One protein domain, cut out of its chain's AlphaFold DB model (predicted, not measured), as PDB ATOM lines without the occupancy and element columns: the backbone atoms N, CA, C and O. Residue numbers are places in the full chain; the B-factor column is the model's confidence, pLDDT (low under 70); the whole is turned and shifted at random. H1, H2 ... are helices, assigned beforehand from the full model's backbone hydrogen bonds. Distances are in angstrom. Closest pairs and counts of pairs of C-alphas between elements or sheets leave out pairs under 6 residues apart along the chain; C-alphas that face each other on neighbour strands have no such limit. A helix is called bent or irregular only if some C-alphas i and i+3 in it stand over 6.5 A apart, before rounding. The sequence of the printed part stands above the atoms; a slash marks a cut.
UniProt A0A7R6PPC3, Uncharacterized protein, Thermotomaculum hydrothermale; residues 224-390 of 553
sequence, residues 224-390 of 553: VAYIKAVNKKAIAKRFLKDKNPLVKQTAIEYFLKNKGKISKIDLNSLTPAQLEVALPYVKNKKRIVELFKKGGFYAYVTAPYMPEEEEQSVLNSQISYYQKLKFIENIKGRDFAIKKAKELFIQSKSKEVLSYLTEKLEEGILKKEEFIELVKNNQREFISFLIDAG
ATOM      1  N   VAL A 224     196.375 296.915 205.450       96.75
ATOM      2  CA  VAL A 224     197.652 296.187 205.556       96.75
ATOM      3  C   VAL A 224     198.265 296.355 206.946       96.75
ATOM      4  O   VAL A 224     198.641 295.360 207.564       96.75
ATOM      5  N   ALA A 225     198.349 297.586 207.457       96.81
ATOM      6  CA  ALA A 225     198.874 297.848 208.793       96.81
ATOM      7  C   ALA A 225     198.057 297.127 209.873       96.81
ATOM      8  O   ALA A 225     198.640 296.503 210.752       96.81
ATOM      9  N   TYR A 226     196.725 297.146 209.776       96.69
ATOM     10  CA  TYR A 226     195.819 296.529 210.742       96.69
ATOM     11  C   TYR A 226     196.009 295.012 210.818       96.69
ATOM     12  O   TYR A 226     196.193 294.461 211.906       96.69
ATOM     13  N   ILE A 227     196.060 294.333 209.662       95.94
ATOM     14  CA  ILE A 227     196.333 292.888 209.593       95.94
ATOM     15  C   ILE A 227     197.669 292.568 210.280       95.94
ATOM     16  O   ILE A 227     197.739 291.645 211.097       95.94
ATOM     17  N   LYS A 228     198.714 293.356 209.984       95.31
ATOM     18  CA  LYS A 228     200.063 293.166 210.533       95.31
ATOM     19  C   LYS A 228     200.140 293.444 212.034       95.31
ATOM     20  O   LYS A 228     200.820 292.707 212.747       95.31
ATOM     21  N   ALA A 229     199.473 294.496 212.503       94.12
ATOM     22  CA  ALA A 229     199.503 294.942 213.890       94.12
ATOM     23  C   ALA A 229     198.732 293.994 214.814       94.12
ATOM     24  O   ALA A 229     199.272 293.572 215.839       94.12
ATOM     25  N   VAL A 230     197.506 293.613 214.428       93.62
ATOM     26  CA  VAL A 230     196.661 292.725 215.238       93.62
ATOM     27  C   VAL A 230     197.152 291.284 215.184       93.62
ATOM     28  O   VAL A 230     197.089 290.579 216.189       93.62
ATOM     29  N   ASN A 231     197.649 290.837 214.024       92.25
ATOM     30  CA  ASN A 231     198.241 289.510 213.845       92.25
ATOM     31  C   ASN A 231     197.333 288.356 214.339       92.25
ATOM     32  O   ASN A 231     197.794 287.387 214.939       92.25
ATOM     33  N   LYS A 232     196.019 288.452 214.094       92.12
ATOM     34  CA  LYS A 232     195.039 287.402 214.425       92.12
ATOM     35  C   LYS A 232     194.465 286.776 213.159       92.12
ATOM     36  O   LYS A 232     194.054 287.474 212.231       92.12
ATOM     37  N   LYS A 233     194.315 285.448 213.166       89.88
ATOM     38  CA  LYS A 233     193.715 284.674 212.062       89.88
ATOM     39  C   LYS A 233     192.322 285.167 211.660       89.88
ATOM     40  O   LYS A 233     192.035 285.272 210.471       89.88
ATOM     41  N   ALA A 234     191.459 285.456 212.639       91.00
ATOM     42  CA  ALA A 234     190.097 285.932 212.388       91.00
ATOM     43  C   ALA A 234     190.088 287.267 211.629       91.00
ATOM     44  O   ALA A 234     189.289 287.443 210.713       91.00
ATOM     45  N   ILE A 235     191.029 288.161 211.950       92.56
ATOM     46  CA  ILE A 235     191.199 289.439 211.255       92.56
ATOM     47  C   ILE A 235     191.692 289.215 209.831       92.56
ATOM     48  O   ILE A 235     191.038 289.667 208.898       92.56
ATOM     49  N   ALA A 236     192.770 288.450 209.643       92.50
ATOM     50  CA  ALA A 236     193.282 288.140 208.309       92.50
ATOM     51  C   ALA A 236     192.199 287.513 207.406       92.50
ATOM     52  O   ALA A 236     192.049 287.902 206.250       92.50
ATOM     53  N   LYS A 237     191.361 286.621 207.958       91.50
ATOM     54  CA  LYS A 237     190.244 285.987 207.239       91.50
ATOM     55  C   LYS A 237     189.263 287.004 206.633       91.50
ATOM     56  O   LYS A 237     188.782 286.764 205.528       91.50
ATOM     57  N   ARG A 238     188.982 288.123 207.316       92.19
ATOM     58  CA  ARG A 238     188.062 289.177 206.833       92.19
ATOM     59  C   ARG A 238     188.542 289.818 205.526       92.19
ATOM     60  O   ARG A 238     187.719 290.243 204.727       92.19
ATOM     61  N   PHE A 239     189.855 289.832 205.288       93.06
ATOM     62  CA  PHE A 239     190.482 290.518 204.155       93.06
ATOM     63  C   PHE A 239     190.914 289.587 203.009       93.06
ATOM     64  O   PHE A 239     191.467 290.052 202.015       93.06
ATOM     65  N   LEU A 240     190.630 288.280 203.083       91.00
ATOM     66  CA  LEU A 240     190.992 287.320 202.022       91.00
ATOM     67  C   LEU A 240     190.300 287.597 200.674       91.00
ATOM     68  O   LEU A 240     190.772 287.135 199.635       91.00
ATOM     69  N   LYS A 241     189.183 288.333 200.689       89.75
ATOM     70  CA  LYS A 241     188.420 288.736 199.498       89.75
ATOM     71  C   LYS A 241     188.551 290.233 199.179       89.75
ATOM     72  O   LYS A 241     187.764 290.746 198.390       89.75
ATOM     73  N   ASP A 242     189.497 290.944 199.798       93.06
ATOM     74  CA  ASP A 242     189.674 292.375 199.531       93.06
ATOM     75  C   ASP A 242     190.049 292.611 198.055       93.06
ATOM     76  O   ASP A 242     190.803 291.838 197.453       93.06
ATOM     77  N   LYS A 243     189.491 293.675 197.463       92.19
ATOM     78  CA  LYS A 243     189.707 294.035 196.053       92.19
ATOM     79  C   LYS A 243     191.138 294.513 195.797       92.19
ATOM     80  O   LYS A 243     191.618 294.413 194.669       92.19
ATOM     81  N   ASN A 244     191.818 295.055 196.809       94.31
ATOM     82  CA  ASN A 244     193.201 295.479 196.677       94.31
ATOM     83  C   ASN A 244     194.146 294.262 196.788       94.31
ATOM     84  O   ASN A 244     194.132 293.548 197.798       94.31
ATOM     85  N   PRO A 245     195.012 294.020 195.788       94.31
ATOM     86  CA  PRO A 245     195.830 292.814 195.754       94.31
ATOM     87  C   PRO A 245     196.910 292.778 196.846       94.31
ATOM     88  O   PRO A 245     197.252 291.681 197.286       94.31
ATOM     89  N   LEU A 246     197.394 293.931 197.326       95.50
ATOM     90  CA  LEU A 246     198.373 294.029 198.419       95.50
ATOM     91  C   LEU A 246     197.740 293.731 199.784       95.50
ATOM     92  O   LEU A 246     198.361 293.075 200.628       95.50
ATOM     93  N   VAL A 247     196.488 294.155 199.990       96.25
ATOM     94  CA  VAL A 247     195.696 293.781 201.175       96.25
ATOM     95  C   VAL A 247     195.449 292.278 201.175       96.25
ATOM     96  O   VAL A 247     195.769 291.609 202.155       96.25
ATOM     97  N   LYS A 248     194.960 291.733 200.054       93.88
ATOM     98  CA  LYS A 248     194.711 290.295 199.901       93.88
ATOM     99  C   LYS A 248     195.994 289.469 200.074       93.88
ATOM    100  O   LYS A 248     195.965 288.469 200.784       93.88
ATOM    101  N   GLN A 249     197.128 289.902 199.512       93.06
ATOM    102  CA  GLN A 249     198.435 289.258 199.716       93.06
ATOM    103  C   GLN A 249     198.812 289.211 201.204       93.06
ATOM    104  O   GLN A 249     199.120 288.141 201.724       93.06
ATOM    105  N   THR A 250     198.719 290.348 201.902       94.94
ATOM    106  CA  THR A 250     199.021 290.430 203.344       94.94
ATOM    107  C   THR A 250     198.072 289.546 204.164       94.94
ATOM    108  O   THR A 250     198.492 288.864 205.097       94.94
ATOM    109  N   ALA A 251     196.785 289.526 203.811       94.06
ATOM    110  CA  ALA A 251     195.780 288.698 204.464       94.06
ATOM    111  C   ALA A 251     196.087 287.199 204.324       94.06
ATOM    112  O   ALA A 251     195.996 286.469 205.310       94.06
ATOM    113  N   ILE A 252     196.480 286.742 203.129       91.75
ATOM    114  CA  ILE A 252     196.863 285.345 202.879       91.75
ATOM    115  C   ILE A 252     198.076 284.969 203.739       91.75
ATOM    116  O   ILE A 252     198.006 283.987 204.476       91.75
ATOM    117  N   GLU A 253     199.137 285.782 203.722       90.88
ATOM    118  CA  GLU A 253     200.364 285.551 204.500       90.88
ATOM    119  C   GLU A 253     200.061 285.340 205.992       90.88
ATOM    120  O   GLU A 253     200.426 284.326 206.595       90.88
ATOM    121  N   TYR A 254     199.310 286.267 206.588       92.06
ATOM    122  CA  TYR A 254     198.999 286.234 208.017       92.06
ATOM    123  C   TYR A 254     197.955 285.176 208.387       92.06
ATOM    124  O   TYR A 254     197.986 284.640 209.501       92.06
ATOM    125  N   PHE A 255     197.032 284.845 207.480       90.50
ATOM    126  CA  PHE A 255     196.083 283.755 207.691       90.50
ATOM    127  C   PHE A 255     196.800 282.403 207.772       90.50
ATOM    128  O   PHE A 255     196.466 281.581 208.630       90.50
ATOM    129  N   LEU A 256     197.801 282.187 206.914       86.38
ATOM    130  CA  LEU A 256     198.558 280.940 206.845       86.38
ATOM    131  C   LEU A 256     199.556 280.804 207.998       86.38
ATOM    132  O   LEU A 256     199.567 279.762 208.658       86.38
ATOM    133  N   LYS A 257     200.279 281.881 208.341       84.31
ATOM    134  CA  LYS A 257     201.196 281.928 209.494       84.31
ATOM    135  C   LYS A 257     200.529 281.500 210.808       84.31
ATOM    136  O   LYS A 257     201.136 280.812 211.622       84.31
ATOM    137  N   ASN A 258     199.256 281.842 211.003       81.25
ATOM    138  CA  ASN A 258     198.487 281.507 212.207       81.25
ATOM    139  C   ASN A 258     197.796 280.122 212.134       81.25
ATOM    140  O   ASN A 258     196.634 279.975 212.528       81.25
ATOM    141  N   LYS A 259     198.490 279.096 211.608       70.38
ATOM    142  CA  LYS A 259     197.990 277.712 211.429       70.38
ATOM    143  C   LYS A 259     196.660 277.652 210.644       70.38
ATOM    144  O   LYS A 259     195.712 276.939 210.999       70.38
ATOM    145  N   GLY A 260     196.527 278.464 209.595       63.28
ATOM    146  CA  GLY A 260     195.404 278.394 208.652       63.28
ATOM    147  C   GLY A 260     195.463 277.120 207.800       63.28
ATOM    148  O   GLY A 260     196.537 276.721 207.369       63.28
ATOM    149  N   LYS A 261     194.317 276.469 207.542       63.53
ATOM    150  CA  LYS A 261     194.248 275.370 206.561       63.53
ATOM    151  C   LYS A 261     194.081 275.952 205.158       63.53
ATOM    152  O   LYS A 261     193.235 276.819 204.947       63.53
ATOM    153  N   ILE A 262     194.835 275.406 204.212       62.00
ATOM    154  CA  ILE A 262     194.845 275.797 202.794       62.00
ATOM    155  C   ILE A 262     193.580 275.428 202.044       62.00
ATOM    156  O   ILE A 262     193.230 276.110 201.090       62.00
ATOM    157  N   SER A 263     192.855 274.408 202.505       63.25
ATOM    158  CA  SER A 263     191.656 273.896 201.832       63.25
ATOM    159  C   SER A 263     190.550 274.936 201.608       63.25
ATOM    160  O   SER A 263     189.592 274.651 200.904       63.25
ATOM    161  N   LYS A 264     190.662 276.134 202.201       68.31
ATOM    162  CA  LYS A 264     189.698 277.233 202.058       68.31
ATOM    163  C   LYS A 264     190.107 278.315 201.051       68.31
ATOM    164  O   LYS A 264     189.300 279.204 200.801       68.31
ATOM    165  N   ILE A 265     191.335 278.293 200.527       77.75
ATOM    166  CA  ILE A 265     191.803 279.275 199.542       77.75
ATOM    167  C   ILE A 265     191.738 278.631 198.160       77.75
ATOM    168  O   ILE A 265     192.431 277.649 197.902       77.75
ATOM    169  N   ASP A 266     190.931 279.198 197.264       82.56
ATOM    170  CA  ASP A 266     190.976 278.808 195.859       82.56
ATOM    171  C   ASP A 266     192.258 279.347 195.215       82.56
ATOM    172  O   ASP A 266     192.349 280.524 194.855       82.56
ATOM    173  N   LEU A 267     193.245 278.458 195.077       84.44
ATOM    174  CA  LEU A 267     194.551 278.761 194.495       84.44
ATOM    175  C   LEU A 267     194.460 279.250 193.040       84.44
ATOM    176  O   LEU A 267     195.321 280.017 192.626       84.44
ATOM    177  N   ASN A 268     193.422 278.869 192.281       83.62
ATOM    178  CA  ASN A 268     193.250 279.334 190.897       83.62
ATOM    179  C   ASN A 268     192.879 280.823 190.818       83.62
ATOM    180  O   ASN A 268     193.101 281.451 189.788       83.62
ATOM    181  N   SER A 269     192.314 281.385 191.888       83.69
ATOM    182  CA  SER A 269     191.897 282.792 191.960       83.69
ATOM    183  C   SER A 269     193.003 283.745 192.439       83.69
ATOM    184  O   SER A 269     192.765 284.943 192.641       83.69
ATOM    185  N   LEU A 270     194.194 283.213 192.726       86.69
ATOM    186  CA  LEU A 270     195.305 283.974 193.279       86.69
ATOM    187  C   LEU A 270     196.154 284.577 192.166       86.69
ATOM    188  O   LEU A 270     196.431 283.941 191.153       86.69
ATOM    189  N   THR A 271     196.625 285.803 192.384       84.81
ATOM    190  CA  THR A 271     197.711 286.342 191.558       84.81
ATOM    191  C   THR A 271     198.997 285.538 191.799       84.81
ATOM    192  O   THR A 271     199.132 284.936 192.865       84.81
ATOM    193  N   PRO A 272     199.988 285.560 190.888       83.19
ATOM    194  CA  PRO A 272     201.257 284.851 191.091       83.19
ATOM    195  C   PRO A 272     201.932 285.159 192.440       83.19
ATOM    196  O   PRO A 272     202.341 284.250 193.153       83.19
ATOM    197  N   ALA A 273     201.946 286.432 192.851       84.06
ATOM    198  CA  ALA A 273     202.472 286.848 194.154       84.06
ATOM    199  C   ALA A 273     201.685 286.262 195.341       84.06
ATOM    200  O   ALA A 273     202.259 285.902 196.363       84.06
ATOM    201  N   GLN A 274     200.357 286.179 195.224       88.38
ATOM    202  CA  GLN A 274     199.505 285.587 196.258       88.38
ATOM    203  C   GLN A 274     199.663 284.065 196.315       88.38
ATOM    204  O   GLN A 274     199.606 283.486 197.399       88.38
ATOM    205  N   LEU A 275     199.867 283.428 195.161       87.62
ATOM    206  CA  LEU A 275     200.100 281.995 195.054       87.62
ATOM    207  C   LEU A 275     201.426 281.604 195.713       87.62
ATOM    208  O   LEU A 275     201.441 280.668 196.504       87.62
ATOM    209  N   GLU A 276     202.500 282.361 195.472       85.19
ATOM    210  CA  GLU A 276     203.812 282.143 196.101       85.19
ATOM    211  C   GLU A 276     203.726 282.162 197.635       85.19
ATOM    212  O   GLU A 276     204.279 281.297 198.305       85.19
ATOM    213  N   VAL A 277     202.957 283.095 198.203       86.69
ATOM    214  CA  VAL A 277     202.718 283.156 199.656       86.69
ATOM    215  C   VAL A 277     201.932 281.938 200.154       86.69
ATOM    216  O   VAL A 277     202.138 281.476 201.276       86.69
ATOM    217  N   ALA A 278     201.006 281.424 199.342       87.50
ATOM    218  CA  ALA A 278     200.137 280.324 199.735       87.50
ATOM    219  C   ALA A 278     200.824 278.955 199.680       87.50
ATOM    220  O   ALA A 278     200.603 278.127 200.567       87.50
ATOM    221  N   LEU A 279     201.656 278.723 198.664       85.69
ATOM    222  CA  LEU A 279     202.229 277.416 198.337       85.69
ATOM    223  C   LEU A 279     203.008 276.709 199.457       85.69
ATOM    224  O   LEU A 279     202.738 275.522 199.640       85.69
ATOM    225  N   PRO A 280     203.858 277.378 200.268       82.50
ATOM    226  CA  PRO A 280     204.574 276.735 201.377       82.50
ATOM    227  C   PRO A 280     203.681 275.995 202.371       82.50
ATOM    228  O   PRO A 280     204.141 275.142 203.122       82.50
ATOM    229  N   TYR A 281     202.401 276.347 202.411       80.38
ATOM    230  CA  TYR A 281     201.451 275.789 203.352       80.38
ATOM    231  C   TYR A 281     200.540 274.735 202.691       80.38
ATOM    232  O   TYR A 281     199.791 274.053 203.400       80.38
ATOM    233  N   VAL A 282     200.575 274.576 201.357       79.94
ATOM    234  CA  VAL A 282     199.636 273.733 200.596       79.94
ATOM    235  C   VAL A 282     199.937 272.260 200.837       79.94
ATOM    236  O   VAL A 282     201.018 271.778 200.541       79.94
ATOM    237  N   LYS A 283     198.937 271.516 201.325       76.94
ATOM    238  CA  LYS A 283     199.058 270.065 201.560       76.94
ATOM    239  C   LYS A 283     198.585 269.195 200.391       76.94
ATOM    240  O   LYS A 283     198.825 267.995 200.388       76.94
ATOM    241  N   ASN A 284     197.865 269.767 199.425       85.69
ATOM    242  CA  ASN A 284     197.308 269.013 198.303       85.69
ATOM    243  C   ASN A 284     198.302 268.986 197.131       85.69
ATOM    244  O   ASN A 284     198.295 269.891 196.298       85.69
ATOM    245  N   LYS A 285     199.121 267.928 197.069       86.94
ATOM    246  CA  LYS A 285     200.095 267.695 195.990       86.94
ATOM    247  C   LYS A 285     199.449 267.680 194.598       86.94
ATOM    248  O   LYS A 285     199.958 268.340 193.700       86.94
ATOM    249  N   LYS A 286     198.290 267.023 194.429       88.50
ATOM    250  CA  LYS A 286     197.579 266.953 193.132       88.50
ATOM    251  C   LYS A 286     197.296 268.345 192.571       88.50
ATOM    252  O   LYS A 286     197.529 268.602 191.397       88.50
ATOM    253  N   ARG A 287     196.877 269.272 193.434       87.31
ATOM    254  CA  ARG A 287     196.598 270.653 193.034       87.31
ATOM    255  C   ARG A 287     197.847 271.417 192.590       87.31
ATOM    256  O   ARG A 287     197.762 272.244 191.687       87.31
ATOM    257  N   ILE A 288     198.990 271.162 193.222       89.44
ATOM    258  CA  ILE A 288     200.273 271.761 192.826       89.44
ATOM    259  C   ILE A 288     200.663 271.261 191.430       89.44
ATOM    260  O   ILE A 288     200.999 272.079 190.574       89.44
ATOM    261  N   VAL A 289     200.508 269.958 191.173       91.25
ATOM    262  CA  VAL A 289     200.752 269.342 189.857       91.25
ATOM    263  C   VAL A 289     199.812 269.908 188.788       91.25
ATOM    264  O   VAL A 289     200.261 270.277 187.707       91.25
ATOM    265  N   GLU A 290     198.515 270.042 189.082       90.88
ATOM    266  CA  GLU A 290     197.543 270.670 188.172       90.88
ATOM    267  C   GLU A 290     197.946 272.096 187.787       90.88
ATOM    268  O   GLU A 290     197.872 272.470 186.619       90.88
ATOM    269  N   LEU A 291     198.363 272.903 188.767       90.00
ATOM    270  CA  LEU A 291     198.823 274.267 188.520       90.00
ATOM    271  C   LEU A 291     200.120 274.268 187.708       90.00
ATOM    272  O   LEU A 291     200.214 275.018 186.744       90.00
ATOM    273  N   PHE A 292     201.079 273.404 188.043       91.56
ATOM    274  CA  PHE A 292     202.334 273.276 187.304       91.56
ATOM    275  C   PHE A 292     202.096 272.963 185.820       91.56
ATOM    276  O   PHE A 292     202.654 273.632 184.951       91.56
ATOM    277  N   LYS A 293     201.183 272.030 185.516       90.44
ATOM    278  CA  LYS A 293     200.816 271.643 184.142       90.44
ATOM    279  C   LYS A 293     200.236 272.784 183.300       90.44
ATOM    280  O   LYS A 293     200.243 272.686 182.079       90.44
ATOM    281  N   LYS A 294     199.779 273.884 183.912       89.12
ATOM    282  CA  LYS A 294     199.352 275.090 183.175       89.12
ATOM    283  C   LYS A 294     200.514 275.840 182.512       89.12
ATOM    284  O   LYS A 294     200.263 276.720 181.696       89.12
ATOM    285  N   GLY A 295     201.764 275.523 182.859       85.31
ATOM    286  CA  GLY A 295     202.946 276.152 182.276       85.31
ATOM    287  C   GLY A 295     203.148 277.614 182.699       85.31
ATOM    288  O   GLY A 295     202.460 278.148 183.577       85.31
ATOM    289  N   GLY A 296     204.143 278.264 182.088       83.69
ATOM    290  CA  GLY A 296     204.468 279.676 182.316       83.69
ATOM    291  C   GLY A 296     204.716 280.018 183.790       83.69
ATOM    292  O   GLY A 296     205.423 279.306 184.505       83.69
ATOM    293  N   PHE A 297     204.104 281.107 184.269       77.94
ATOM    294  CA  PHE A 297     204.241 281.554 185.660       77.94
ATOM    295  C   PHE A 297     203.737 280.537 186.688       77.94
ATOM    296  O   PHE A 297     204.248 280.518 187.805       77.94
ATOM    297  N   TYR A 298     202.753 279.697 186.349       84.56
ATOM    298  CA  TYR A 298     202.275 278.692 187.295       84.56
ATOM    299  C   TYR A 298     203.343 277.635 187.535       84.56
ATOM    300  O   TYR A 298     203.690 277.419 188.689       84.56
ATOM    301  N   ALA A 299     203.925 277.077 186.467       86.12
ATOM    302  CA  ALA A 299     205.058 276.162 186.579       86.12
ATOM    303  C   ALA A 299     206.228 276.805 187.335       86.12
ATOM    304  O   ALA A 299     206.798 276.187 188.230       86.12
ATOM    305  N   TYR A 300     206.531 278.074 187.040       81.06
ATOM    306  CA  TYR A 300     207.578 278.824 187.733       81.06
ATOM    307  C   TYR A 300     207.348 278.902 189.252       81.06
ATOM    308  O   TYR A 300     208.273 278.671 190.024       81.06
ATOM    309  N   VAL A 301     206.130 279.235 189.689       83.62
ATOM    310  CA  VAL A 301     205.817 279.463 191.109       83.62
ATOM    311  C   VAL A 301     205.587 278.149 191.864       83.62
ATOM    312  O   VAL A 301     205.914 278.064 193.046       83.62
ATOM    313  N   THR A 302     205.051 277.113 191.212       90.00
ATOM    314  CA  THR A 302     204.762 275.825 191.860       90.00
ATOM    315  C   THR A 302     205.929 274.855 191.865       90.00
ATOM    316  O   THR A 302     205.953 274.007 192.754       90.00
ATOM    317  N   ALA A 303     206.897 274.990 190.950       88.44
ATOM    318  CA  ALA A 303     208.039 274.083 190.838       88.44
ATOM    319  C   ALA A 303     208.732 273.778 192.174       88.44
ATOM    320  O   ALA A 303     208.901 272.597 192.466       88.44
ATOM    321  N   PRO A 304     209.055 274.764 193.039       87.88
ATOM    322  CA  PRO A 304     209.687 274.472 194.325       87.88
ATOM    323  C   PRO A 304     208.873 273.542 195.224       87.88
ATOM    324  O   PRO A 304     209.439 272.846 196.055       87.88
ATOM    325  N   TYR A 305     207.550 273.531 195.083       87.94
ATOM    326  CA  TYR A 305     206.622 272.796 195.942       87.94
ATOM    327  C   TYR A 305     206.104 271.512 195.290       87.94
ATOM    328  O   TYR A 305     205.205 270.867 195.837       87.94
ATOM    329  N   MET A 306     206.618 271.168 194.107       90.31
ATOM    330  CA  MET A 306     206.271 269.926 193.430       90.31
ATOM    331  C   MET A 306     206.662 268.728 194.296       90.31
ATOM    332  O   MET A 306     207.620 268.799 195.069       90.31
ATOM    333  N   PRO A 307     205.905 267.630 194.220       89.06
ATOM    334  CA  PRO A 307     206.248 266.440 194.966       89.06
ATOM    335  C   PRO A 307     207.424 265.699 194.306       89.06
ATOM    336  O   PRO A 307     207.659 265.848 193.109       89.06
ATOM    337  N   GLU A 308     208.165 264.911 195.086       89.44
ATOM    338  CA  GLU A 308     209.372 264.206 194.623       89.44
ATOM    339  C   GLU A 308     209.092 263.278 193.432       89.44
ATOM    340  O   GLU A 308     209.879 263.233 192.492       89.44
ATOM    341  N   GLU A 309     207.920 262.635 193.410       91.06
ATOM    342  CA  GLU A 309     207.469 261.788 192.300       91.06
ATOM    343  C   GLU A 309     207.409 262.504 190.930       91.06
ATOM    344  O   GLU A 309     207.402 261.850 189.890       91.06
ATOM    345  N   GLU A 310     207.419 263.840 190.903       91.75
ATOM    346  CA  GLU A 310     207.415 264.655 189.683       91.75
ATOM    347  C   GLU A 310     208.805 265.228 189.335       91.75
ATOM    348  O   GLU A 310     208.914 266.100 188.471       91.75
ATOM    349  N   GLU A 311     209.885 264.757 189.975       90.00
ATOM    350  CA  GLU A 311     211.249 265.281 189.792       90.00
ATOM    351  C   GLU A 311     211.644 265.405 188.315       90.00
ATOM    352  O   GLU A 311     212.063 266.476 187.875       90.00
ATOM    353  N   GLN A 312     211.452 264.350 187.520       90.12
ATOM    354  CA  GLN A 312     211.821 264.371 186.100       90.12
ATOM    355  C   GLN A 312     211.008 265.393 185.299       90.12
ATOM    356  O   GLN A 312     211.547 266.069 184.425       90.12
ATOM    357  N   SER A 313     209.726 265.565 185.632       88.06
ATOM    358  CA  SER A 313     208.853 266.569 185.015       88.06
ATOM    359  C   SER A 313     209.373 267.986 185.282       88.06
ATOM    360  O   SER A 313     209.503 268.797 184.363       88.06
ATOM    361  N   VAL A 314     209.774 268.270 186.525       88.38
ATOM    362  CA  VAL A 314     210.337 269.570 186.920       88.38
ATOM    363  C   VAL A 314     211.696 269.813 186.264       88.38
ATOM    364  O   VAL A 314     211.920 270.884 185.692       88.38
ATOM    365  N   LEU A 315     212.600 268.832 186.299       88.50
ATOM    366  CA  LEU A 315     213.951 268.968 185.750       88.50
ATOM    367  C   LEU A 315     213.957 269.121 184.223       88.50
ATOM    368  O   LEU A 315     214.741 269.926 183.709       88.50
ATOM    369  N   ASN A 316     213.046 268.444 183.516       88.75
ATOM    370  CA  ASN A 316     212.907 268.538 182.057       88.75
ATOM    371  C   ASN A 316     212.100 269.763 181.605       88.75
ATOM    372  O   ASN A 316     212.144 270.136 180.432       88.75
ATOM    373  N   SER A 317     211.378 270.421 182.514       85.94
ATOM    374  CA  SER A 317     210.590 271.606 182.174       85.94
ATOM    375  C   SER A 317     211.454 272.832 181.840       85.94
ATOM    376  O   SER A 317     212.594 272.986 182.298       85.94
ATOM    377  N   GLN A 318     210.873 273.753 181.068       84.62
ATOM    378  CA  GLN A 318     211.473 275.039 180.695       84.62
ATOM    379  C   GLN A 318     211.300 276.109 181.792       84.62
ATOM    380  O   GLN A 318     210.878 277.232 181.531       84.62
ATOM    381  N   ILE A 319     211.588 275.755 183.046       82.50
ATOM    382  CA  ILE A 319     211.645 276.698 184.175       82.50
ATOM    383  C   ILE A 319     213.099 277.091 184.479       82.50
ATOM    384  O   ILE A 319     214.031 276.382 184.092       82.50
ATOM    385  N   SER A 320     213.295 278.195 185.206       82.88
ATOM    386  CA  SER A 320     214.634 278.701 185.534       82.88
ATOM    387  C   SER A 320     215.440 277.734 186.404       82.88
ATOM    388  O   SER A 320     214.888 276.987 187.222       82.88
ATOM    389  N   TYR A 321     216.769 277.790 186.293       86.88
ATOM    390  CA  TYR A 321     217.653 276.984 187.135       86.88
ATOM    391  C   TYR A 321     217.471 277.291 188.620       86.88
ATOM    392  O   TYR A 321     217.528 276.377 189.435       86.88
ATOM    393  N   TYR A 322     217.187 278.548 188.972       82.75
ATOM    394  CA  TYR A 322     216.864 278.934 190.346       82.75
ATOM    395  C   TYR A 322     215.693 278.106 190.903       82.75
ATOM    396  O   TYR A 322     215.790 277.571 192.007       82.75
ATOM    397  N   GLN A 323     214.618 277.923 190.124       83.81
ATOM    398  CA  GLN A 323     213.463 277.141 190.572       83.81
ATOM    399  C   GLN A 323     213.747 275.641 190.625       83.81
ATOM    400  O   GLN A 323     213.313 274.977 191.565       83.81
ATOM    401  N   LYS A 324     214.525 275.110 189.674       91.38
ATOM    402  CA  LYS A 324     214.992 273.714 189.732       91.38
ATOM    403  C   LYS A 324     215.822 273.469 190.993       91.38
ATOM    404  O   LYS A 324     215.613 272.475 191.679       91.38
ATOM    405  N   LEU A 325     216.713 274.395 191.345       92.19
ATOM    406  CA  LEU A 325     217.532 274.309 192.556       92.19
ATOM    407  C   LEU A 325     216.702 274.437 193.834       92.19
ATOM    408  O   LEU A 325     216.947 273.691 194.774       92.19
ATOM    409  N   LYS A 326     215.685 275.306 193.862       87.88
ATOM    410  CA  LYS A 326     214.731 275.400 194.979       87.88
ATOM    411  C   LYS A 326     213.891 274.141 195.161       87.88
ATOM    412  O   LYS A 326     213.649 273.727 196.290       87.88
ATOM    413  N   PHE A 327     213.467 273.522 194.064       90.62
ATOM    414  CA  PHE A 327     212.818 272.218 194.105       90.62
ATOM    415  C   PHE A 327     213.756 271.165 194.710       90.62
ATOM    416  O   PHE A 327     213.395 270.533 195.700       90.62
ATOM    417  N   ILE A 328     214.987 271.059 194.196       90.69
ATOM    418  CA  ILE A 328     216.011 270.143 194.721       90.69
ATOM    419  C   ILE A 328     216.283 270.407 196.211       90.69
ATOM    420  O   ILE A 328     216.370 269.457 196.983       90.69
ATOM    421  N   GLU A 329     216.376 271.672 196.633       92.19
ATOM    422  CA  GLU A 329     216.557 272.075 198.037       92.19
ATOM    423  C   GLU A 329     215.457 271.493 198.930       92.19
ATOM    424  O   GLU A 329     215.739 270.994 200.020       92.19
ATOM    425  N   ASN A 330     214.211 271.529 198.458       87.19
ATOM    426  CA  ASN A 330     213.061 271.069 199.221       87.19
ATOM    427  C   ASN A 330     212.974 269.542 199.321       87.19
ATOM    428  O   ASN A 330     212.563 269.046 200.369       87.19
ATOM    429  N   ILE A 331     213.353 268.801 198.272       89.81
ATOM    430  CA  ILE A 331     213.251 267.328 198.265       89.81
ATOM    431  C   ILE A 331     214.512 266.626 198.787       89.81
ATOM    432  O   ILE A 331     214.414 265.605 199.454       89.81
ATOM    433  N   LYS A 332     215.701 267.179 198.519       89.94
ATOM    434  CA  LYS A 332     217.006 266.554 198.812       89.94
ATOM    435  C   LYS A 332     217.817 267.314 199.862       89.94
ATOM    436  O   LYS A 332     218.909 266.888 200.231       89.94
ATOM    437  N   GLY A 333     217.287 268.426 200.366       89.44
ATOM    438  CA  GLY A 333     217.933 269.247 201.380       89.44
ATOM    439  C   GLY A 333     218.900 270.287 200.809       89.44
ATOM    440  O   GLY A 333     219.341 270.241 199.656       89.44
ATOM    441  N   ARG A 334     219.237 271.261 201.662       90.81
ATOM    442  CA  ARG A 334     220.006 272.456 201.286       90.81
ATOM    443  C   ARG A 334     221.419 272.151 200.818       90.81
ATOM    444  O   ARG A 334     221.840 272.693 199.798       90.81
ATOM    445  N   ASP A 335     222.119 271.265 201.515       91.06
ATOM    446  CA  ASP A 335     223.517 270.947 201.208       91.06
ATOM    447  C   ASP A 335     223.651 270.288 199.832       91.06
ATOM    448  O   ASP A 335     224.510 270.668 199.030       91.06
ATOM    449  N   PHE A 336     222.737 269.365 199.510       92.75
ATOM    450  CA  PHE A 336     222.689 268.717 198.203       92.75
ATOM    451  C   PHE A 336     222.419 269.732 197.086       92.75
ATOM    452  O   PHE A 336     223.121 269.750 196.072       92.75
ATOM    453  N   ALA A 337     221.446 270.622 197.283       93.31
ATOM    454  CA  ALA A 337     221.119 271.657 196.309       93.31
ATOM    455  C   ALA A 337     222.265 272.659 196.102       93.31
ATOM    456  O   ALA A 337     222.530 273.044 194.967       93.31
ATOM    457  N   ILE A 338     222.986 273.049 197.161       92.81
ATOM    458  CA  ILE A 338     224.172 273.914 197.052       92.81
ATOM    459  C   ILE A 338     225.283 273.215 196.267       92.81
ATOM    460  O   ILE A 338     225.875 273.831 195.380       92.81
ATOM    461  N   LYS A 339     225.554 271.931 196.539       94.19
ATOM    462  CA  LYS A 339     226.530 271.152 195.767       94.19
ATOM    463  C   LYS A 339     226.146 271.105 194.287       94.19
ATOM    464  O   LYS A 339     226.962 271.447 193.432       94.19
ATOM    465  N   LYS A 340     224.883 270.781 193.986       94.06
ATOM    466  CA  LYS A 340     224.370 270.753 192.612       94.06
ATOM    467  C   LYS A 340     224.445 272.121 191.942       94.06
ATOM    468  O   LYS A 340     224.815 272.201 190.777       94.06
ATOM    469  N   ALA A 341     224.138 273.192 192.669       93.12
ATOM    470  CA  ALA A 341     224.243 274.557 192.173       93.12
ATOM    471  C   ALA A 341     225.689 274.924 191.816       93.12
ATOM    472  O   ALA A 341     225.908 275.539 190.782       93.12
ATOM    473  N   LYS A 342     226.685 274.514 192.610       92.81
ATOM    474  CA  LYS A 342     228.105 274.738 192.287       92.81
ATOM    475  C   LYS A 342     228.504 274.020 190.998       92.81
ATOM    476  O   LYS A 342     229.024 274.662 190.092       92.81
ATOM    477  N   GLU A 343     228.196 272.727 190.882       93.00
ATOM    478  CA  GLU A 343     228.446 271.938 189.661       93.00
ATOM    479  C   GLU A 343     227.768 272.566 188.438       93.00
ATOM    480  O   GLU A 343     228.386 272.779 187.395       93.00
ATOM    481  N   LEU A 344     226.491 272.911 188.589       90.88
ATOM    482  CA  LEU A 344     225.690 273.504 187.532       90.88
ATOM    483  C   LEU A 344     226.199 274.896 187.160       90.88
ATOM    484  O   LEU A 344     226.146 275.251 185.989       90.88
ATOM    485  N   PHE A 345     226.702 275.688 188.106       89.50
ATOM    486  CA  PHE A 345     227.298 276.988 187.813       89.50
ATOM    487  C   PHE A 345     228.581 276.836 186.998       89.50
ATOM    488  O   PHE A 345     228.738 277.529 185.998       89.50
ATOM    489  N   ILE A 346     229.449 275.892 187.372       88.19
ATOM    490  CA  ILE A 346     230.689 275.592 186.639       88.19
ATOM    491  C   ILE A 346     230.377 275.207 185.182       88.19
ATOM    492  O   ILE A 346     231.057 275.655 184.263       88.19
ATOM    493  N   GLN A 347     229.317 274.422 184.963       87.00
ATOM    494  CA  GLN A 347     228.912 273.954 183.634       87.00
ATOM    495  C   GLN A 347     228.148 275.009 182.821       87.00
ATOM    496  O   GLN A 347     228.491 275.297 181.678       87.00
ATOM    497  N   SER A 348     227.077 275.557 183.398       84.50
ATOM    498  CA  SER A 348     226.108 276.410 182.696       84.50
ATOM    499  C   SER A 348     226.477 277.883 182.700       84.50
ATOM    500  O   SER A 348     225.976 278.631 181.864       84.50
ATOM    501  N   LYS A 349     227.278 278.317 183.684       82.06
ATOM    502  CA  LYS A 349     227.607 279.727 183.922       82.06
ATOM    503  C   LYS A 349     226.349 280.600 184.034       82.06
ATOM    504  O   LYS A 349     226.311 281.753 183.619       82.06
ATOM    505  N   SER A 350     225.265 280.046 184.577       80.75
ATOM    506  CA  SER A 350     223.985 280.749 184.637       80.75
ATOM    507  C   SER A 350     223.901 281.737 185.809       80.75
ATOM    508  O   SER A 350     224.151 281.392 186.967       80.75
ATOM    509  N   LYS A 351     223.428 282.960 185.521       73.12
ATOM    510  CA  LYS A 351     223.109 283.995 186.528       73.12
ATOM    511  C   LYS A 351     222.017 283.561 187.510       73.12
ATOM    512  O   LYS A 351     221.985 284.022 188.650       73.12
ATOM    513  N   GLU A 352     221.123 282.678 187.083       77.31
ATOM    514  CA  GLU A 352     220.031 282.164 187.912       77.31
ATOM    515  C   GLU A 352     220.564 281.229 189.002       77.31
ATOM    516  O   GLU A 352     220.160 281.320 190.161       77.31
ATOM    517  N   VAL A 353     221.530 280.378 188.642       86.31
ATOM    518  CA  VAL A 353     222.245 279.500 189.579       86.31
ATOM    519  C   VAL A 353     223.035 280.335 190.580       86.31
ATOM    520  O   VAL A 353     223.012 280.077 191.782       86.31
ATOM    521  N   LEU A 354     223.687 281.384 190.085       81.00
ATOM    522  CA  LEU A 354     224.452 282.296 190.919       81.00
ATOM    523  C   LEU A 354     223.559 283.056 191.910       81.00
ATOM    524  O   LEU A 354     223.920 283.226 193.072       81.00
ATOM    525  N   SER A 355     222.348 283.424 191.492       76.44
ATOM    526  CA  SER A 355     221.355 284.057 192.364       76.44
ATOM    527  C   SER A 355     220.878 283.128 193.481       76.44
ATOM    528  O   SER A 355     220.758 283.570 194.621       76.44
ATOM    529  N   TYR A 356     220.691 281.834 193.191       85.44
ATOM    530  CA  TYR A 356     220.401 280.827 194.219       85.44
ATOM    531  C   TYR A 356     221.542 280.731 195.239       85.44
ATOM    532  O   TYR A 356     221.313 280.805 196.442       85.44
ATOM    533  N   LEU A 357     222.789 280.625 194.773       87.19
ATOM    534  CA  LEU A 357     223.963 280.559 195.648       87.19
ATOM    535  C   LEU A 357     224.134 281.828 196.503       87.19
ATOM    536  O   LEU A 357     224.554 281.742 197.654       87.19
ATOM    537  N   THR A 358     223.764 282.992 195.969       78.12
ATOM    538  CA  THR A 358     223.839 284.274 196.687       78.12
ATOM    539  C   THR A 358     222.804 284.372 197.796       78.12
ATOM    540  O   THR A 358     223.131 284.796 198.897       78.12
ATOM    541  N   GLU A 359     221.578 283.903 197.567       80.12
ATOM    542  CA  GLU A 359     220.586 283.779 198.640       80.12
ATOM    543  C   GLU A 359     221.119 282.903 199.784       80.12
ATOM    544  O   GLU A 359     221.003 283.259 200.954       80.12
ATOM    545  N   LYS A 360     221.776 281.781 199.460       88.12
ATOM    546  CA  LYS A 360     222.381 280.906 200.477       88.12
ATOM    547  C   LYS A 360     223.539 281.579 201.213       88.12
ATOM    548  O   LYS A 360     223.754 281.291 202.390       88.12
ATOM    549  N   LEU A 361     224.257 282.489 200.557       81.31
ATOM    550  CA  LEU A 361     225.253 283.343 201.200       81.31
ATOM    551  C   LEU A 361     224.600 284.340 202.172       81.31
ATOM    552  O   LEU A 361     225.079 284.489 203.293       81.31
ATOM    553  N   GLU A 362     223.498 284.990 201.789       67.00
ATOM    554  CA  GLU A 362     222.769 285.927 202.661       67.00
ATOM    555  C   GLU A 362     222.150 285.248 203.887       67.00
ATOM    556  O   GLU A 362     222.148 285.813 204.981       67.00
ATOM    557  N   GLU A 363     221.660 284.020 203.721       79.69
ATOM    558  CA  GLU A 363     221.184 283.178 204.822       79.69
ATOM    559  C   GLU A 363     222.319 282.753 205.777       79.69
ATOM    560  O   GLU A 363     222.049 282.178 206.832       79.69
ATOM    561  N   GLY A 364     223.583 283.026 205.429       78.81
ATOM    562  CA  GLY A 364     224.766 282.625 206.191       78.81
ATOM    563  C   GLY A 364     225.109 281.139 206.063       78.81
ATOM    564  O   GLY A 364     225.902 280.632 206.851       78.81
ATOM    565  N   ILE A 365     224.506 280.438 205.097       85.62
ATOM    566  CA  ILE A 365     224.701 279.002 204.862       85.62
ATOM    567  C   ILE A 365     225.930 278.773 203.982       85.62
ATOM    568  O   ILE A 365     226.772 277.930 204.287       85.62
ATOM    569  N   LEU A 366     226.045 279.536 202.894       85.50
ATOM    570  CA  LEU A 366     227.221 279.518 202.032       85.50
ATOM    571  C   LEU A 366     228.254 280.517 202.560       85.50
ATOM    572  O   LEU A 366     227.923 281.666 202.839       85.50
ATOM    573  N   LYS A 367     229.517 280.100 202.681       85.19
ATOM    574  CA  LYS A 367     230.585 280.998 203.139       85.19
ATOM    575  C   LYS A 367     230.961 281.995 202.043       85.19
ATOM    576  O   LYS A 367     231.022 281.653 200.861       85.19
ATOM    577  N   LYS A 368     231.261 283.231 202.448       77.88
ATOM    578  CA  LYS A 368     231.622 284.321 201.531       77.88
ATOM    579  C   LYS A 368     232.871 283.995 200.718       77.88
ATOM    580  O   LYS A 368     232.900 284.258 199.520       77.88
ATOM    581  N   GLU A 369     233.883 283.434 201.365       81.50
ATOM    582  CA  GLU A 369     235.167 283.092 200.752       81.50
ATOM    583  C   GLU A 369     234.970 282.034 199.664       81.50
ATOM    584  O   GLU A 369     235.424 282.218 198.537       81.50
ATOM    585  N   GLU A 370     234.191 280.998 199.980       85.06
ATOM    586  CA  GLU A 370     233.857 279.909 199.064       85.06
ATOM    587  C   GLU A 370     233.084 280.407 197.835       85.06
ATOM    588  O   GLU A 370     233.385 280.030 196.704       85.06
ATOM    589  N   PHE A 371     232.106 281.294 198.034       82.69
ATOM    590  CA  PHE A 371     231.357 281.886 196.929       82.69
ATOM    591  C   PHE A 371     232.245 282.764 196.034       82.69
ATOM    592  O   PHE A 371     232.173 282.680 194.809       82.69
ATOM    593  N   ILE A 372     233.110 283.591 196.630       75.94
ATOM    594  CA  ILE A 372     234.040 284.443 195.878       75.94
ATOM    595  C   ILE A 372     235.005 283.590 195.051       75.94
ATOM    596  O   ILE A 372     235.251 283.916 193.890       75.94
ATOM    597  N   GLU A 373     235.553 282.525 195.632       82.69
ATOM    598  CA  GLU A 373     236.474 281.618 194.951       82.69
ATOM    599  C   GLU A 373     235.794 280.894 193.784       82.69
ATOM    600  O   GLU A 373     236.311 280.915 192.664       82.69
ATOM    601  N   LEU A 374     234.584 280.366 194.004       83.25
ATOM    602  CA  LEU A 374     233.773 279.746 192.958       83.25
ATOM    603  C   LEU A 374     233.577 280.686 191.763       83.25
ATOM    604  O   LEU A 374     233.758 280.272 190.620       83.25
ATOM    605  N   VAL A 375     233.231 281.951 192.003       76.06
ATOM    606  CA  VAL A 375     232.976 282.905 190.915       76.06
ATOM    607  C   VAL A 375     234.269 283.344 190.228       76.06
ATOM    608  O   VAL A 375     234.328 283.377 188.998       76.06
ATOM    609  N   LYS A 376     235.329 283.634 190.994       74.12
ATOM    610  CA  LYS A 376     236.629 284.049 190.443       74.12
ATOM    611  C   LYS A 376     237.259 282.978 189.555       74.12
ATOM    612  O   LYS A 376     237.773 283.321 188.492       74.12
ATOM    613  N   ASN A 377     237.214 281.718 189.986       75.50
ATOM    614  CA  ASN A 377     237.875 280.612 189.295       75.50
ATOM    615  C   ASN A 377     237.141 280.189 188.020       75.50
ATOM    616  O   ASN A 377     237.756 279.603 187.136       75.50
ATOM    617  N   ASN A 378     235.844 280.498 187.909       65.62
ATOM    618  CA  ASN A 378     235.019 279.982 186.822       65.62
ATOM    619  C   ASN A 378     234.663 281.013 185.742       65.62
ATOM    620  O   ASN A 378     234.370 280.566 184.636       65.62
ATOM    621  N   GLN A 379     234.751 282.342 185.983       62.78
ATOM    622  CA  GLN A 379     234.832 283.365 184.911       62.78
ATOM    623  C   GLN A 379     234.891 284.834 185.382       62.78
ATOM    624  O   GLN A 379     234.140 285.271 186.252       62.78
ATOM    625  N   ARG A 380     235.675 285.661 184.667       54.75
ATOM    626  CA  ARG A 380     235.768 287.121 184.888       54.75
ATOM    627  C   ARG A 380     234.472 287.897 184.601       54.75
ATOM    628  O   ARG A 380     234.275 288.957 185.188       54.75
ATOM    629  N   GLU A 381     233.580 287.399 183.745       56.72
ATOM    630  CA  GLU A 381     232.330 288.099 183.384       56.72
ATOM    631  C   GLU A 381     231.326 288.206 184.550       56.72
ATOM    632  O   GLU A 381     230.542 289.155 184.610       56.72
ATOM    633  N   PHE A 382     231.427 287.314 185.545       60.72
ATOM    634  CA  PHE A 382     230.629 287.339 186.779       60.72
ATOM    635  C   PHE A 382     231.284 288.128 187.916       60.72
ATOM    636  O   PHE A 382     230.732 288.209 189.013       60.72
ATOM    637  N   ILE A 383     232.425 288.776 187.667       58.56
ATOM    638  CA  ILE A 383     232.972 289.757 188.611       58.56
ATOM    639  C   ILE A 383     231.963 290.896 188.812       58.56
ATOM    640  O   ILE A 383     231.803 291.345 189.941       58.56
ATOM    641  N   SER A 384     231.226 291.290 187.764       52.69
ATOM    642  CA  SER A 384     230.068 292.204 187.848       52.69
ATOM    643  C   SER A 384     229.045 291.741 188.889       52.69
ATOM    644  O   SER A 384     228.673 292.499 189.772       52.69
ATOM    645  N   PHE A 385     228.707 290.454 188.889       59.22
ATOM    646  CA  PHE A 385     227.796 289.876 189.869       59.22
ATOM    647  C   PHE A 385     228.369 289.915 191.295       59.22
ATOM    648  O   PHE A 385     227.650 290.226 192.240       59.22
ATOM    649  N   LEU A 386     229.668 289.645 191.483       61.31
ATOM    650  CA  LEU A 386     230.306 289.832 192.796       61.31
ATOM    651  C   LEU A 386     230.240 291.296 193.246       61.31
ATOM    652  O   LEU A 386     230.123 291.560 194.443       61.31
ATOM    653  N   ILE A 387     230.325 292.238 192.304       56.22
ATOM    654  CA  ILE A 387     230.184 293.671 192.563       56.22
ATOM    655  C   ILE A 387     228.756 294.005 193.010       56.22
ATOM    656  O   ILE A 387     228.571 294.683 194.025       56.22
ATOM    657  N   ASP A 388     227.766 293.474 192.299       51.62
ATOM    658  CA  ASP A 388     226.341 293.693 192.548       51.62
ATOM    659  C   ASP A 388     225.861 293.027 193.846       51.62
ATOM    660  O   ASP A 388     225.071 293.606 194.588       51.62
ATOM    661  N   ALA A 389     226.414 291.862 194.195       53.28
ATOM    662  CA  ALA A 389     226.206 291.195 195.481       53.28
ATOM    663  C   ALA A 389     226.936 291.891 196.653       53.28
ATOM    664  O   ALA A 389     226.893 291.420 197.790       53.28
ATOM    665  N   GLY A 390     227.650 292.996 196.402       53.09
ATOM    666  CA  GLY A 390     228.393 293.739 197.425       53.09
ATOM    667  C   GLY A 390     229.612 292.992 197.984       53.09
ATOM    668  O   GLY A 390     230.129 293.349 199.045       53.09
TER     669      GLY A 390
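Overview. This is residues 224 to 390 of the 553 residues of an uncharacterized protein of Thermotomaculum hydrothermale (UniProt A0A7R6PPC3). A chain of helices wound in stacked turns, bent into an open U or horseshoe: H1, H3, H4, H6, H8 and H10 follow each other along its inner side, and H2, H5, H7, H9 and H11 line its outer side, with a stretch without a named element, residues 258 to 271, between H2 and H5. Most turns are helical hairpins, and H12 folds back at one end of the U, while H1 and H2 are at the other. The printed part has 167 residues with twelve named helices, H1 to H12 in order, and no named strand; the class is all helix. The whole is only just compact, close to loose, with a radius of gyration of the C-alphas of 18.3 A, and only just elongated, spanning 53 by 36 by 24 A.

Along the chain. H1 is residues 224 to 230, beginning at C-alpha 224 at (197.652, 296.187, 205.556). H2 is residues 233 to 238, and H3, residues 245 to 257, is 18.3 A long. H4 is residues 272 to 281, H5 residues 285 to 293, H6 residues 296 to 305 and H7 residues 308 to 316. Three of these are irregular: H4 only just, with C-alphas 277 and 280 6.9 A apart, H6 with C-alphas 301 and 304 7.1 A apart, and H7 with C-alphas 309 and 312 8.0 A apart. H8 is residues 321 to 332, 15.7 A long, with C-alpha 321 at (217.653, 276.984, 187.135). H9, residues 334 to 348, is the longest helix at 20.0 A. H10 is residues 351 to 362, 16.3 A long, and H11 is residues 368 to 378, 15.7 A long. H12, residues 380 to 388, ends at C-alpha 388 at (226.341, 293.693, 192.548).

Arrangement. The hub is H8, which touches H6, H7, H9 and H10. H6 and H8 touch and run the same way at a shallow tilt of 26 degrees, the closest C-alphas being those of Pro 304 and Phe 327, 3.9 A apart. H7 and H8, a hairpin, only just touch, with 3 pairs of C-alphas within 8 A, the closest those of Glu 308 and Ile 331 at 6.2 A. Toward the first residue, H4 touches H6 at Glu 276 and Val 301, C-alphas 6.0 A apart, and H5 and H6 form a hairpin, closest at the C-alphas of Phe 292 and Ala 299, 4.0 A. H3 and H4 touch at a shallow tilt of 5 degrees, the same way, with the C-alphas of Gln 249 and Gln 274 5.2 A apart. H3 also touches H1, at Val 247 and Val 224 with C-alphas 5.4 A apart, and with residues 250 to 255 alone it touches H2, its hairpin partner, the closest C-alphas being those of Ala 251 and Ala 236, 4.6 A. Toward the last residue, H8 and H10 touch at a steep tilt of 51 degrees, closest at the C-alphas of Tyr 322 and Glu 352, 5.1 A, H8 with residues 321 to 326 alone and H10 with residues 352 to 356 alone. H9, H10 and H11 form an up-and-down bundle, each running against the one before it. H11 and H12 are a hairpin, closest at the C-alphas of Val 375 and Phe 382, 6.5 A, and H10 and H12 are near each other. H7 and H9 are apart. Every O i to N i+4 pair is within hydrogen-bond range in H1, H2, H3, H5, H8, H9, H10 and H11; it is 4 of 6 in H4 and in H6, and 3 of 5 in H7 and in H12.

Size, cuts and confidence. The two C-alphas farthest apart, those of Arg 238 and Asn 377, are 53.5 A from each other, and those of Val 224 and Gly 390 are 31.9 A apart. The printed part has no cut. The link from H3 to H4, 14 residues, is long. The mean pLDDT of the printed part is 84.2; residues 260 to 264, residue 362 and residues 378 to 390 are under 70.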